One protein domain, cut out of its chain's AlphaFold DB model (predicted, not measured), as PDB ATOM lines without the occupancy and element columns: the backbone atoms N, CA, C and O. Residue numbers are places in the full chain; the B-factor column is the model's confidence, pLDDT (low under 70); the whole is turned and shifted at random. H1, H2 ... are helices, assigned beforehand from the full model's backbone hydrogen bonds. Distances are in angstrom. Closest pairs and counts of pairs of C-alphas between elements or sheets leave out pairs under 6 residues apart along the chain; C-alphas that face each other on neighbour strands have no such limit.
ATOM      1  N   PRO A 388     102.708 134.638 143.201       95.62
ATOM      2  CA  PRO A 388     101.399 134.280 142.689       95.62
ATOM      3  C   PRO A 388     100.302 135.076 143.403       95.62
ATOM      4  O   PRO A 388     100.409 135.349 144.597       95.62
ATOM      5  N   SER A 389      99.207 135.378 142.708       95.38
ATOM      6  CA  SER A 389      98.045 136.067 143.297       95.38
ATOM      7  C   SER A 389      97.340 135.270 144.406       95.38
ATOM      8  O   SER A 389      96.505 135.819 145.122       95.38
ATOM      9  N   ILE A 390      97.678 133.986 144.569       91.06
ATOM     10  CA  ILE A 390      97.262 133.134 145.686       91.06
ATOM     11  C   ILE A 390      98.513 132.473 146.266       91.06
ATOM     12  O   ILE A 390      99.170 131.679 145.592       91.06
ATOM     13  N   SER A 391      98.825 132.778 147.524       79.38
ATOM     14  CA  SER A 391     100.017 132.269 148.211       79.38
ATOM     15  C   SER A 391      99.936 130.775 148.545       79.38
ATOM     16  O   SER A 391     100.953 130.088 148.513       79.38
ATOM     17  N   GLU A 392      98.737 130.257 148.824       87.62
ATOM     18  CA  GLU A 392      98.498 128.875 149.270       87.62
ATOM     19  C   GLU A 392      97.788 128.040 148.196       87.62
ATOM     20  O   GLU A 392      96.668 127.562 148.360       87.62
ATOM     21  N   CYS A 393      98.435 127.875 147.045       92.88
ATOM     22  CA  CYS A 393      97.934 126.988 146.000       92.88
ATOM     23  C   CYS A 393      98.400 125.541 146.266       92.88
ATOM     24  O   CYS A 393      99.609 125.288 146.235       92.88
ATOM     25  N   PRO A 394      97.491 124.558 146.441       92.19
ATOM     26  CA  PRO A 394      97.878 123.167 146.708       92.19
ATOM     27  C   PRO A 394      98.543 122.490 145.503       92.19
ATOM     28  O   PRO A 394      99.067 121.388 145.614       92.19
ATOM     29  N   TYR A 395      98.517 123.137 144.337       96.06
ATOM     30  CA  TYR A 395      99.023 122.587 143.083       96.06
ATOM     31  C   TYR A 395     100.469 122.979 142.778       96.06
ATOM     32  O   TYR A 395     100.984 122.582 141.735       96.06
ATOM     33  N   HIS A 396     101.129 123.741 143.656       95.75
ATOM     34  CA  HIS A 396     102.578 123.958 143.565       95.75
ATOM     35  C   HIS A 396     103.369 122.726 144.032       95.75
ATOM     36  O   HIS A 396     104.535 122.585 143.680       95.75
ATOM     37  N   GLU A 397     102.732 121.827 144.793       95.81
ATOM     38  CA  GLU A 397     103.296 120.545 145.203       95.81
ATOM     39  C   GLU A 397     102.586 119.389 144.482       95.81
ATOM     40  O   GLU A 397     101.390 119.133 144.647       95.81
ATOM     41  N   TRP A 398     103.348 118.645 143.691       96.81
ATOM     42  CA  TRP A 398     102.886 117.515 142.899       96.81
ATOM     43  C   TRP A 398     102.283 116.419 143.772       96.81
ATOM     44  O   TRP A 398     101.248 115.859 143.418       96.81
ATOM     45  N   SER A 399     102.882 116.139 144.934       95.56
ATOM     46  CA  SER A 399     102.403 115.098 145.852       95.56
ATOM     47  C   SER A 399     100.983 115.398 146.363       95.56
ATOM     48  O   SER A 399     100.124 114.514 146.352       95.56
ATOM     49  N   ALA A 400     100.706 116.657 146.715       93.62
ATOM     50  CA  ALA A 400      99.387 117.124 147.125       93.62
ATOM     51  C   ALA A 400      98.387 117.066 145.959       93.62
ATOM     52  O   ALA A 400      97.256 116.607 146.121       93.62
ATOM     53  N   CYS A 401      98.816 117.450 144.755       94.12
ATOM     54  CA  CYS A 401      97.988 117.363 143.555       94.12
ATOM     55  C   CYS A 401      97.663 115.902 143.160       94.12
ATOM     56  O   CYS A 401      96.551 115.602 142.713       94.12
ATOM     57  N   GLN A 402      98.599 114.972 143.379       95.62
ATOM     58  CA  GLN A 402      98.441 113.544 143.092       95.62
ATOM     59  C   GLN A 402      97.436 112.892 144.046       95.62
ATOM     60  O   GLN A 402      96.624 112.079 143.610       95.62
ATOM     61  N   GLN A 403      97.436 113.279 145.327       94.75
ATOM     62  CA  GLN A 403      96.424 112.837 146.300       94.75
ATOM     63  C   GLN A 403      95.001 113.237 145.883       94.75
ATOM     64  O   GLN A 403      94.047 112.531 146.191       94.75
ATOM     65  N   GLN A 404      94.866 114.330 145.129       92.75
ATOM     66  CA  GLN A 404      93.602 114.802 144.556       92.75
ATOM     67  C   GLN A 404      93.320 114.227 143.152       92.75
ATOM     68  O   GLN A 404      92.409 114.685 142.463       92.75
ATOM     69  N   GLY A 405      94.121 113.265 142.678       94.75
ATOM     70  CA  GLY A 405      93.963 112.623 141.366       94.75
ATOM     71  C   GLY A 405      94.173 113.551 140.162       94.75
ATOM     72  O   GLY A 405      93.818 113.189 139.036       94.75
ATOM     73  N   SER A 406      94.740 114.739 140.387       96.25
ATOM     74  CA  SER A 406      94.770 115.835 139.413       96.25
ATOM     75  C   SER A 406      96.180 116.233 138.981       96.25
ATOM     76  O   SER A 406      96.318 117.166 138.194       96.25
ATOM     77  N   ALA A 407      97.221 115.540 139.451       96.00
ATOM     78  CA  ALA A 407      98.594 115.832 139.056       96.00
ATOM     79  C   ALA A 407      98.901 115.402 137.618       96.00
ATOM     80  O   ALA A 407      98.313 114.461 137.076       96.00
ATOM     81  N   ILE A 408      99.844 116.111 137.001       94.62
ATOM     82  CA  ILE A 408     100.526 115.675 135.780       94.62
ATOM     83  C   ILE A 408     101.249 114.341 136.015       94.62
ATOM     84  O   ILE A 408     101.645 114.026 137.134       94.62
ATOM     85  N   ASP A 409     101.484 113.580 134.949       91.00
ATOM     86  CA  ASP A 409     101.944 112.186 135.053       91.00
ATOM     87  C   ASP A 409     103.358 112.020 135.638       91.00
ATOM     88  O   ASP A 409     103.749 110.917 136.018       91.00
ATOM     89  N   ARG A 410     104.143 113.105 135.720       89.06
ATOM     90  CA  ARG A 410     105.517 113.078 136.232       89.06
ATOM     91  C   ARG A 410     105.815 114.232 137.186       89.06
ATOM     92  O   ARG A 410     105.455 115.376 136.919       89.06
ATOM     93  N   LEU A 411     106.561 113.927 138.243       92.62
ATOM     94  CA  LEU A 411     107.157 114.908 139.147       92.62
ATOM     95  C   LEU A 411     108.322 115.635 138.456       92.62
ATOM     96  O   LEU A 411     109.212 114.999 137.886       92.62
ATOM     97  N   ILE A 412     108.354 116.964 138.550       93.25
ATOM     98  CA  ILE A 412     109.436 117.793 138.006       93.25
ATOM     99  C   ILE A 412     110.418 118.136 139.126       93.25
ATOM    100  O   ILE A 412     110.279 119.145 139.802       93.25
ATOM    101  N   ILE A 413     111.426 117.285 139.322       92.75
ATOM    102  CA  ILE A 413     112.505 117.508 140.309       92.75
ATOM    103  C   ILE A 413     113.703 118.285 139.746       92.75
ATOM    104  O   ILE A 413     114.582 118.707 140.490       92.75
ATOM    105  N   LYS A 414     113.762 118.435 138.421       91.69
ATOM    106  CA  LYS A 414     114.798 119.175 137.701       91.69
ATOM    107  C   LYS A 414     114.160 119.963 136.569       91.69
ATOM    108  O   LYS A 414     113.142 119.539 136.021       91.69
ATOM    109  N   ARG A 415     114.793 121.074 136.202       92.44
ATOM    110  CA  ARG A 415     114.377 121.880 135.052       92.44
ATOM    111  C   ARG A 415     114.406 121.029 133.783       92.44
ATOM    112  O   ARG A 415     115.300 120.201 133.617       92.44
ATOM    113  N   SER A 416     113.420 121.204 132.916       90.38
ATOM    114  CA  SER A 416     113.178 120.351 131.756       90.38
ATOM    115  C   SER A 416     113.065 121.170 130.479       90.38
ATOM    116  O   SER A 416     112.329 122.153 130.434       90.38
ATOM    117  N   ILE A 417     113.765 120.716 129.440       88.19
ATOM    118  CA  ILE A 417     113.654 121.217 128.063       88.19
ATOM    119  C   ILE A 417     112.681 120.390 127.201       88.19
ATOM    120  O   ILE A 417     112.352 120.795 126.090       88.19
ATOM    121  N   GLY A 418     112.276 119.210 127.687       84.06
ATOM    122  CA  GLY A 418     111.410 118.275 126.963       84.06
ATOM    123  C   GLY A 418     109.934 118.611 127.143       84.06
ATOM    124  O   GLY A 418     109.608 119.708 127.548       84.06
ATOM    125  N   GLU A 419     109.035 117.658 126.910       86.88
ATOM    126  CA  GLU A 419     107.591 117.851 127.116       86.88
ATOM    127  C   GLU A 419     107.144 117.207 128.442       86.88
ATOM    128  O   GLU A 419     107.316 115.990 128.600       86.88
ATOM    129  N   PRO A 420     106.608 117.968 129.419       92.75
ATOM    130  CA  PRO A 420     106.523 119.433 129.461       92.75
ATOM    131  C   PRO A 420     107.851 120.159 129.743       92.75
ATOM    132  O   PRO A 420     108.639 119.708 130.586       92.75
ATOM    133  N   LYS A 421     108.025 121.321 129.100       93.25
ATOM    134  CA  LYS A 421     109.073 122.313 129.357       93.25
ATOM    135  C   LYS A 421     108.785 122.980 130.687       93.25
ATOM    136  O   LYS A 421     107.653 123.410 130.919       93.25
ATOM    137  N   ALA A 422     109.795 123.039 131.545       95.25
ATOM    138  CA  ALA A 422     109.655 123.559 132.895       95.25
ATOM    139  C   ALA A 422     110.972 124.127 133.426       95.25
ATOM    140  O   ALA A 422     111.921 123.390 133.688       95.25
ATOM    141  N   PHE A 423     111.025 125.433 133.633       96.12
ATOM    142  CA  PHE A 423     112.099 126.132 134.321       96.12
ATOM    143  C   PHE A 423     111.907 126.121 135.841       96.12
ATOM    144  O   PHE A 423     112.890 126.177 136.579       96.12
ATOM    145  N   PHE A 424     110.667 126.014 136.317       96.81
ATOM    146  CA  PHE A 424     110.351 125.902 137.742       96.81
ATOM    147  C   PHE A 424     110.052 124.454 138.131       96.81
ATOM    148  O   PHE A 424     109.339 123.737 137.417       96.81
ATOM    149  N   ILE A 425     110.611 124.027 139.259       96.50
ATOM    150  CA  ILE A 425     110.500 122.658 139.773       96.50
ATOM    151  C   ILE A 425     109.444 122.555 140.877       96.50
ATOM    152  O   ILE A 425     108.934 123.559 141.370       96.50
ATOM    153  N   ASP A 426     109.111 121.326 141.258       97.25
ATOM    154  CA  ASP A 426     108.142 121.037 142.311       97.25
ATOM    155  C   ASP A 426     108.409 121.842 143.596       97.25
ATOM    156  O   ASP A 426     109.558 121.992 144.017       97.25
ATOM    157  N   ARG A 427     107.332 122.333 144.226       95.88
ATOM    158  CA  ARG A 427     107.304 123.201 145.423       95.88
ATOM    159  C   ARG A 427     107.767 124.646 145.231       95.88
ATOM    160  O   ARG A 427     107.561 125.456 146.136       95.88
ATOM    161  N   GLU A 428     108.335 125.019 144.087       97.00
ATOM    162  CA  GLU A 428     108.540 126.436 143.765       97.00
ATOM    163  C   GLU A 428     107.183 127.094 143.452       97.00
ATOM    164  O   GLU A 428     106.359 126.527 142.741       97.00
ATOM    165  N   LEU A 429     106.927 128.315 143.941       96.62
ATOM    166  CA  LEU A 429     105.587 128.928 143.814       96.62
ATOM    167  C   LEU A 429     105.194 129.280 142.369       96.62
ATOM    168  O   LEU A 429     104.042 129.601 142.094       96.62
ATOM    169  N   HIS A 430     106.150 129.248 141.444       97.12
ATOM    170  CA  HIS A 430     105.914 129.457 140.017       97.12
ATOM    171  C   HIS A 430     105.619 128.150 139.270       97.12
ATOM    172  O   HIS A 430     105.247 128.191 138.101       97.12
ATOM    173  N   HIS A 431     105.737 126.995 139.922       97.44
ATOM    174  CA  HIS A 431     105.412 125.698 139.346       97.44
ATOM    175  C   HIS A 431     103.928 125.357 139.538       97.44
ATOM    176  O   HIS A 431     103.348 125.646 140.579       97.44
ATOM    177  N   CYS A 432     103.301 124.712 138.554       97.56
ATOM    178  CA  CYS A 432     101.958 124.150 138.677       97.56
ATOM    179  C   CYS A 432     101.923 122.702 138.180       97.56
ATOM    180  O   CYS A 432     102.105 122.430 136.994       97.56
ATOM    181  N   ALA A 433     101.602 121.786 139.091       97.31
ATOM    182  CA  ALA A 433     101.497 120.357 138.828       97.31
ATOM    183  C   ALA A 433     100.096 119.917 138.360       97.31
ATOM    184  O   ALA A 433      99.883 118.731 138.118       97.31
ATOM    185  N   HIS A 434      99.121 120.826 138.233       97.69
ATOM    186  CA  HIS A 434      97.736 120.455 137.922       97.69
ATOM    187  C   HIS A 434      97.544 120.066 136.445       97.69
ATOM    188  O   HIS A 434      97.579 120.915 135.549       97.69
ATOM    189  N   ARG A 435      97.224 118.793 136.183       97.06
ATOM    190  CA  ARG A 435      97.019 118.214 134.843       97.06
ATOM    191  C   ARG A 435      95.972 118.959 134.033       97.06
ATOM    192  O   ARG A 435      96.217 119.264 132.875       97.06
ATOM    193  N   GLY A 436      94.833 119.303 134.634       96.81
ATOM    194  CA  GLY A 436      93.781 120.054 133.939       96.81
ATOM    195  C   GLY A 436      94.229 121.447 133.479       96.81
ATOM    196  O   GLY A 436      93.844 121.886 132.402       96.81
ATOM    197  N   VAL A 437      95.108 122.111 134.243       97.06
ATOM    198  CA  VAL A 437      95.627 123.439 133.879       97.06
ATOM    199  C   VAL A 437      96.635 123.289 132.747       97.06
ATOM    200  O   VAL A 437      96.543 124.004 131.755       97.06
ATOM    201  N   TYR A 438      97.547 122.318 132.854       96.88
ATOM    202  CA  TYR A 438      98.491 121.984 131.788       96.88
ATOM    203  C   TYR A 438      97.782 121.657 130.460       96.88
ATOM    204  O   TYR A 438      98.118 122.239 129.430       96.88
ATOM    205  N   MET A 439      96.753 120.801 130.492       96.38
ATOM    206  CA  MET A 439      95.982 120.426 129.299       96.38
ATOM    207  C   MET A 439      95.202 121.604 128.709       96.38
ATOM    208  O   MET A 439      95.132 121.757 127.491       96.38
ATOM    209  N   ALA A 440      94.636 122.473 129.545       96.06
ATOM    210  CA  ALA A 440      93.952 123.660 129.050       96.06
ATOM    211  C   ALA A 440      94.932 124.669 128.426       96.06
ATOM    212  O   ALA A 440      94.640 125.225 127.372       96.06
ATOM    213  N   LYS A 441      96.132 124.852 129.003       96.94
ATOM    214  CA  LYS A 441      97.184 125.700 128.413       96.94
ATOM    215  C   LYS A 441      97.613 125.206 127.026       96.94
ATOM    216  O   LYS A 441      97.827 126.039 126.147       96.94
ATOM    217  N   SER A 442      97.736 123.889 126.842       95.50
ATOM    218  CA  SER A 442      98.172 123.257 125.586       95.50
ATOM    219  C   SER A 442      97.056 123.076 124.552       95.50
ATOM    220  O   SER A 442      97.336 122.800 123.384       95.50
ATOM    221  N   SER A 443      95.793 123.232 124.963       96.50
ATOM    222  CA  SER A 443      94.631 123.062 124.092       96.50
ATOM    223  C   SER A 443      94.701 124.010 122.903       96.50
ATOM    224  O   SER A 443      95.005 125.192 123.053       96.50
ATOM    225  N   LYS A 444      94.428 123.491 121.703       95.31
ATOM    226  CA  LYS A 444      94.519 124.281 120.477       95.31
ATOM    227  C   LYS A 444      93.320 125.211 120.332       95.31
ATOM    228  O   LYS A 444      92.171 124.799 120.509       95.31
ATOM    229  N   ILE A 445      93.601 126.445 119.941       89.12
ATOM    230  CA  ILE A 445      92.595 127.374 119.443       89.12
ATOM    231  C   ILE A 445      92.146 126.864 118.070       89.12
ATOM    232  O   ILE A 445      92.960 126.455 117.247       89.12
ATOM    233  N   SER A 446      90.850 126.878 117.824       88.00
ATOM    234  CA  SER A 446      90.196 126.474 116.585       88.00
ATOM    235  C   SER A 446      89.068 127.451 116.290       88.00
ATOM    236  O   SER A 446      88.614 128.165 117.185       88.00
ATOM    237  N   ASP A 447      88.559 127.440 115.067       85.88
ATOM    238  CA  ASP A 447      87.448 128.320 114.693       85.88
ATOM    239  C   ASP A 447      86.190 128.029 115.536       85.88
ATOM    240  O   ASP A 447      85.423 128.936 115.836       85.88
ATOM    241  N   GLN A 448      86.022 126.782 115.999       88.44
ATOM    242  CA  GLN A 448      84.876 126.344 116.806       88.44
ATOM    243  C   GLN A 448      84.933 126.797 118.272       88.44
ATOM    244  O   GLN A 448      83.885 126.954 118.890       88.44
ATOM    245  N   ASN A 449      86.125 126.974 118.852       91.50
ATOM    246  CA  ASN A 449      86.286 127.368 120.262       91.50
ATOM    247  C   ASN A 449      86.874 128.778 120.439       91.50
ATOM    248  O   ASN A 449      87.112 129.192 121.571       91.50
ATOM    249  N   ARG A 450      87.089 129.524 119.345       87.62
ATOM    250  CA  ARG A 450      87.697 130.863 119.355       87.62
ATOM    251  C   ARG A 450      86.963 131.827 120.282       87.62
ATOM    252  O   ARG A 450      87.615 132.528 121.048       87.62
ATOM    253  N   GLU A 451      85.633 131.829 120.231       89.06
ATOM    254  CA  GLU A 451      84.800 132.684 121.084       89.06
ATOM    255  C   GLU A 451      84.989 132.345 122.570       89.06
ATOM    256  O   GLU A 451      85.235 133.240 123.375       89.06
ATOM    257  N   LEU A 452      85.011 131.052 122.918       93.12
ATOM    258  CA  LEU A 452      85.222 130.579 124.293       93.12
ATOM    259  C   LEU A 452      86.623 130.912 124.824       93.12
ATOM    260  O   LEU A 452      86.814 131.109 126.025       93.12
ATOM    261  N   CYS A 453      87.624 130.955 123.942       91.62
ATOM    262  CA  CYS A 453      88.984 131.345 124.300       91.62
ATOM    263  C   CYS A 453      89.128 132.853 124.553       91.62
ATOM    264  O   CYS A 453      90.123 133.260 125.155       91.62
ATOM    265  N   GLY A 454      88.176 133.676 124.106       90.00
ATOM    266  CA  GLY A 454      88.302 135.130 124.095       90.00
ATOM    267  C   GLY A 454      89.403 135.637 123.143       90.00
ATOM    268  O   GLY A 454      89.946 134.874 122.337       90.00
ATOM    269  N   PRO A 455      89.759 136.934 123.214       88.31
ATOM    270  CA  PRO A 455      90.772 137.524 122.338       88.31
ATOM    271  C   PRO A 455      92.147 136.874 122.555       88.31
ATOM    272  O   PRO A 455      92.607 136.765 123.692       88.31
ATOM    273  N   ARG A 456      92.808 136.430 121.480       88.69
ATOM    274  CA  ARG A 456      94.107 135.729 121.518       88.69
ATOM    275  C   ARG A 456      94.998 136.143 120.354       88.69
ATOM    276  O   ARG A 456      94.503 136.389 119.252       88.69
ATOM    277  N   SER A 457      96.305 136.184 120.594       82.94
ATOM    278  CA  SER A 457      97.313 136.514 119.579       82.94
ATOM    279  C   SER A 457      97.731 135.298 118.746       82.94
ATOM    280  O   SER A 457      98.142 135.433 117.587       82.94
ATOM    281  N   GLY A 458      97.550 134.096 119.304       77.50
ATOM    282  CA  GLY A 458      97.684 132.830 118.588       77.50
ATOM    283  C   GLY A 458      96.646 132.668 117.472       77.50
ATOM    284  O   GLY A 458      95.493 133.077 117.610       77.50
ATOM    285  N   ALA A 459      97.045 132.052 116.358       78.38
ATOM    286  CA  ALA A 459      96.153 131.684 115.258       78.38
ATOM    287  C   ALA A 459      95.458 130.331 115.521       78.38
ATOM    288  O   ALA A 459      95.727 129.658 116.518       78.38
ATOM    289  N   SER A 460      94.570 129.916 114.614       79.69
ATOM    290  CA  SER A 460      94.008 128.559 114.625       79.69
ATOM    291  C   SER A 460      95.141 127.521 114.589       79.69
ATOM    292  O   SER A 460      96.093 127.648 113.819       79.69
ATOM    293  N   GLY A 461      95.082 126.526 115.471       80.56
ATOM    294  CA  GLY A 461      96.119 125.517 115.689       80.56
ATOM    295  C   GLY A 461      97.168 125.865 116.753       80.56
ATOM    296  O   GLY A 461      97.854 124.951 117.216       80.56
ATOM    297  N   CYS A 462      97.280 127.129 117.180       87.25
ATOM    298  CA  CYS A 462      98.160 127.534 118.282       87.25
ATOM    299  C   CYS A 462      97.584 127.112 119.643       87.25
ATOM    300  O   CYS A 462      96.377 126.931 119.785       87.25
ATOM    301  N   ALA A 463      98.447 126.984 120.652       92.75
ATOM    302  CA  ALA A 463      98.022 126.745 122.029       92.75
ATOM    303  C   ALA A 463      97.197 127.928 122.574       92.75
ATOM    304  O   ALA A 463      97.441 129.080 122.217       92.75
ATOM    305  N   PHE A 464      96.248 127.642 123.464       95.50
ATOM    306  CA  PHE A 464      95.426 128.639 124.151       95.50
ATOM    307  C   PHE A 464      96.268 129.623 124.971       95.50
ATOM    308  O   PHE A 464      95.973 130.817 125.017       95.50
ATOM    309  N   CYS A 465      97.300 129.115 125.645       97.00
ATOM    310  CA  CYS A 465      98.186 129.919 126.471       97.00
ATOM    311  C   CYS A 465      99.318 130.528 125.629       97.00
ATOM    312  O   CYS A 465     100.156 129.805 125.095       97.00
ATOM    313  N   GLU A 466      99.405 131.860 125.605       95.12
ATOM    314  CA  GLU A 466     100.383 132.615 124.799       95.12
ATOM    315  C   GLU A 466     101.844 132.268 125.133       95.12
ATOM    316  O   GLU A 466     102.694 132.211 124.252       95.12
ATOM    317  N   ILE A 467     102.147 131.983 126.404       96.00
ATOM    318  CA  ILE A 467     103.505 131.627 126.855       96.00
ATOM    319  C   ILE A 467     103.805 130.120 126.784       96.00
ATOM    320  O   ILE A 467     104.844 129.680 127.276       96.00
ATOM    321  N   TYR A 468     102.898 129.303 126.231       95.56
ATOM    322  CA  TYR A 468     103.035 127.843 126.274       95.56
ATOM    323  C   TYR A 468     104.318 127.353 125.592       95.56
ATOM    324  O   TYR A 468     104.949 126.443 126.108       95.56
ATOM    325  N   SER A 469     104.750 127.975 124.492       91.81
ATOM    326  CA  SER A 469     105.995 127.618 123.785       91.81
ATOM    327  C   SER A 469     107.268 127.797 124.624       91.81
ATOM    328  O   SER A 469     108.284 127.144 124.356       91.81
ATOM    329  N   ILE A 470     107.197 128.655 125.645       93.75
ATOM    330  CA  ILE A 470     108.304 129.030 126.526       93.75
ATOM    331  C   ILE A 470     108.284 128.177 127.794       93.75
ATOM    332  O   ILE A 470     109.318 127.657 128.203       93.75
ATOM    333  N   GLU A 471     107.112 128.036 128.418       95.31
ATOM    334  CA  GLU A 471     106.992 127.459 129.754       95.31
ATOM    335  C   GLU A 471     105.622 126.784 129.967       95.31
ATOM    336  O   GLU A 471     104.572 127.427 130.134       95.31
ATOM    337  N   ASN A 472     105.620 125.447 129.981       96.81
ATOM    338  CA  ASN A 472     104.385 124.674 130.032       96.81
ATOM    339  C   ASN A 472     103.791 124.614 131.441       96.81
ATOM    340  O   ASN A 472     102.565 124.596 131.580       96.81
ATOM    341  N   LEU A 473     104.625 124.634 132.484       97.31
ATOM    342  CA  LEU A 473     104.201 124.418 133.869       97.31
ATOM    343  C   LEU A 473     104.260 125.679 134.736       97.31
ATOM    344  O   LEU A 473     104.026 125.579 135.939       97.31
ATOM    345  N   LEU A 474     104.465 126.868 134.148       97.81
ATOM    346  CA  LEU A 474     104.263 128.124 134.885       97.81
ATOM    347  C   LEU A 474     102.845 128.180 135.447       97.81
ATOM    348  O   LEU A 474     101.862 128.053 134.700       97.81
ATOM    349  N   CYS A 475     102.761 128.439 136.748       97.88
ATOM    350  CA  CYS A 475     101.526 128.721 137.450       97.88
ATOM    351  C   CYS A 475     100.849 129.968 136.870       97.88
ATOM    352  O   CYS A 475     101.415 131.059 136.860       97.88
ATOM    353  N   CYS A 476      99.597 129.828 136.426       97.62
ATOM    354  CA  CYS A 476      98.832 130.942 135.863       97.62
ATOM    355  C   CYS A 476      98.634 132.092 136.860       97.62
ATOM    356  O   CYS A 476      98.560 133.238 136.436       97.62
ATOM    357  N   ARG A 477      98.613 131.805 138.170       96.94
ATOM    358  CA  ARG A 477      98.539 132.818 139.237       96.94
ATOM    359  C   ARG A 477      99.829 133.636 139.373       96.94
ATOM    360  O   ARG A 477      99.800 134.714 139.949       96.94
ATOM    361  N   ALA A 478     100.946 133.140 138.842       97.44
ATOM    362  CA  ALA A 478     102.249 133.804 138.830       97.44
ATOM    363  C   ALA A 478     102.595 134.429 137.463       97.44
ATOM    364  O   ALA A 478     103.718 134.880 137.252       97.44
ATOM    365  N   CYS A 479     101.651 134.443 136.517       98.00
ATOM    366  CA  CYS A 479     101.852 134.943 135.159       98.00
ATOM    367  C   CYS A 479     101.179 136.307 134.967       98.00
ATOM    368  O   CYS A 479     100.063 136.526 135.439       98.00
ATOM    369  N   PHE A 480     101.808 137.204 134.207       97.25
ATOM    370  CA  PHE A 480     101.233 138.515 133.872       97.25
ATOM    371  C   PHE A 480      99.903 138.433 133.092       97.25
ATOM    372  O   PHE A 480      99.078 139.336 133.182       97.25
ATOM    373  N   LEU A 481      99.658 137.330 132.373       97.06
ATOM    374  CA  LEU A 481      98.427 137.094 131.606       97.06
ATOM    375  C   LEU A 481      97.288 136.479 132.426       97.06
ATOM    376  O   LEU A 481      96.271 136.119 131.842       97.06
ATOM    377  N   GLU A 482      97.436 136.338 133.749       96.19
ATOM    378  CA  GLU A 482      96.417 135.731 134.617       96.19
ATOM    379  C   GLU A 482      95.009 136.245 134.298       96.19
ATOM    380  O   GLU A 482      94.135 135.453 133.962       96.19
ATOM    381  N   GLU A 483      94.826 137.565 134.329       95.19
ATOM    382  CA  GLU A 483      93.528 138.215 134.141       95.19
ATOM    383  C   GLU A 483      92.952 138.010 132.732       95.19
ATOM    384  O   GLU A 483      91.746 137.854 132.565       95.19
ATOM    385  N   ILE A 484      93.805 137.964 131.706       95.62
ATOM    386  CA  ILE A 484      93.387 137.692 130.324       95.62
ATOM    387  C   ILE A 484      92.898 136.252 130.180       95.62
ATOM    388  O   ILE A 484      91.899 135.975 129.510       95.62
ATOM    389  N   CYS A 485      93.624 135.321 130.795       95.69
ATOM    390  CA  CYS A 485      93.334 133.903 130.699       95.69
ATOM    391  C   CYS A 485      92.078 133.532 131.487       95.69
ATOM    392  O   CYS A 485      91.257 132.790 130.961       95.69
ATOM    393  N   THR A 486      91.897 134.054 132.703       94.25
ATOM    394  CA  THR A 486      90.752 133.715 133.569       94.25
ATOM    395  C   THR A 486      89.437 134.368 133.152       94.25
ATOM    396  O   THR A 486      88.384 133.940 133.613       94.25
ATOM    397  N   ARG A 487      89.468 135.377 132.273       93.75
ATOM    398  CA  ARG A 487      88.264 135.933 131.633       93.75
ATOM    399  C   ARG A 487      87.708 135.048 130.513       93.75
ATOM    400  O   ARG A 487      86.589 135.282 130.073       93.75
ATOM    401  N   ALA A 488      88.483 134.084 130.018       93.44
ATOM    402  CA  ALA A 488      88.022 133.182 128.971       93.44
ATOM    403  C   ALA A 488      87.108 132.100 129.552       93.44
ATOM    404  O   ALA A 488      87.482 131.412 130.499       93.44
ATOM    405  N   GLU A 489      85.952 131.885 128.930       93.38
ATOM    406  CA  GLU A 489      85.007 130.840 129.340       93.38
ATOM    407  C   GLU A 489      85.622 129.437 129.259       93.38
ATOM    408  O   GLU A 489      85.328 128.567 130.077       93.38
ATOM    409  N   ALA A 490      86.533 129.226 128.305       91.00
ATOM    410  CA  ALA A 490      87.242 127.965 128.128       91.00
ATOM    411  C   ALA A 490      88.224 127.625 129.270       91.00
ATOM    412  O   ALA A 490      88.776 126.522 129.271       91.00
ATOM    413  N   PHE A 491      88.499 128.544 130.206       94.88
ATOM    414  CA  PHE A 491      89.574 128.371 131.180       94.88
ATOM    415  C   PHE A 491      89.192 128.791 132.601       94.88
ATOM    416  O   PHE A 491      89.146 129.968 132.944       94.88
ATOM    417  N   VAL A 492      89.028 127.791 133.468       93.38
ATOM    418  CA  VAL A 492      88.738 127.981 134.894       93.38
ATOM    419  C   VAL A 492      89.882 127.415 135.725       93.38
ATOM    420  O   VAL A 492      90.274 126.256 135.567       93.38
ATOM    421  N   LEU A 493      90.423 128.231 136.633       94.69
ATOM    422  CA  LEU A 493      91.487 127.792 137.528       94.69
ATOM    423  C   LEU A 493      90.921 126.982 138.706       94.69
ATOM    424  O   LEU A 493      89.980 127.429 139.361       94.69
ATOM    425  N   PRO A 494      91.524 125.826 139.035       94.12
ATOM    426  CA  PRO A 494      91.069 124.978 140.137       94.12
ATOM    427  C   PRO A 494      91.461 125.538 141.514       94.12
ATOM    428  O   PRO A 494      90.920 125.111 142.531       94.12
ATOM    429  N   CYS A 495      92.420 126.467 141.571       91.44
ATOM    430  CA  CYS A 495      92.778 127.189 142.787       91.44
ATOM    431  C   CYS A 495      91.912 128.449 142.890       91.44
ATOM    432  O   CYS A 495      92.048 129.380 142.091       91.44
ATOM    433  N   ARG A 496      90.992 128.462 143.857       78.06
ATOM    434  CA  ARG A 496      90.107 129.603 144.124       78.06
ATOM    435  C   ARG A 496      90.783 130.607 145.050       78.06
ATOM    436  O   ARG A 496      91.576 130.216 145.902       78.06
ATOM    437  N   GLN A 497      90.465 131.889 144.880       66.06
ATOM    438  CA  GLN A 497      90.797 132.891 145.890       66.06
ATOM    439  C   GLN A 497      89.945 132.602 147.130       66.06
ATOM    440  O   GLN A 497      88.758 132.302 147.006       66.06
ATOM    441  N   ASN A 498      90.544 132.632 148.321       47.31
ATOM    442  CA  ASN A 498      89.801 132.431 149.565       47.31
ATOM    443  C   ASN A 498      88.696 133.500 149.663       47.31
ATOM    444  O   ASN A 498      89.007 134.668 149.884       47.31
ATOM    445  N   GLY A 499      87.431 133.106 149.471       49.62
ATOM    446  CA  GLY A 499      86.277 134.016 149.483       49.62
ATOM    447  C   GLY A 499      85.242 133.828 148.363       49.62
ATOM    448  O   GLY A 499      84.210 134.491 148.439       49.62
ATOM    449  N   GLU A 500      85.475 132.938 147.383       40.75
ATOM    450  CA  GLU A 500      84.526 132.592 146.292       40.75
ATOM    451  C   GLU A 500      84.068 131.119 146.247       40.75
ATOM    452  O   GLU A 500      84.912 130.182 146.249       40.75
TER     453      GLU A 500
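AT A GLANCE: This is residues 388 to 500 of the 500 residues of an uncharacterized protein of Ruminiclostridium hungatei (UniProt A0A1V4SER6). This domain has little regular structure: four short helices are set apart in a body made mostly of loops. H1 lies toward one end and H3 toward the other, with H2 between them and H4 off to one side. The printed part has 113 residues, with H1, H2, H3 and H4 in chain order and no named strand; its class is all helix, though named elements hold only 23 residues. It is compact, with a radius of gyration of the C-alphas of 13.6 A and spans of 37 by 37 by 25 A.

HOW THE PARTS SIT: H1, residues 398 to 403, and H2, residues 435 to 442, are apart. H3, residues 450 to 453, and H4, residues 482 to 486, are only just apart, at 8.1 A. No helix touches another. Every O i to N i+4 pair is within hydrogen-bond range in H1, H2 and H4; H3 is too short for one.

IN THESE COORDINATES: H1 begins at C-alpha 398 (102.886, 117.515, 142.899) and measures 8.7 A. H2 measures 10.6 A. H3 measures 5.1 A. H4 measures 6.1 A and ends at C-alpha 486 (90.752, 133.715, 133.569).

THE WHOLE: The C-alphas farthest apart, of Ile 413 and Asp 447, are 37.4 A apart. The printed part has no cut. H1 to H2 and H3 to H4 are long links. Residues 497 to 500 have pLDDT under 70.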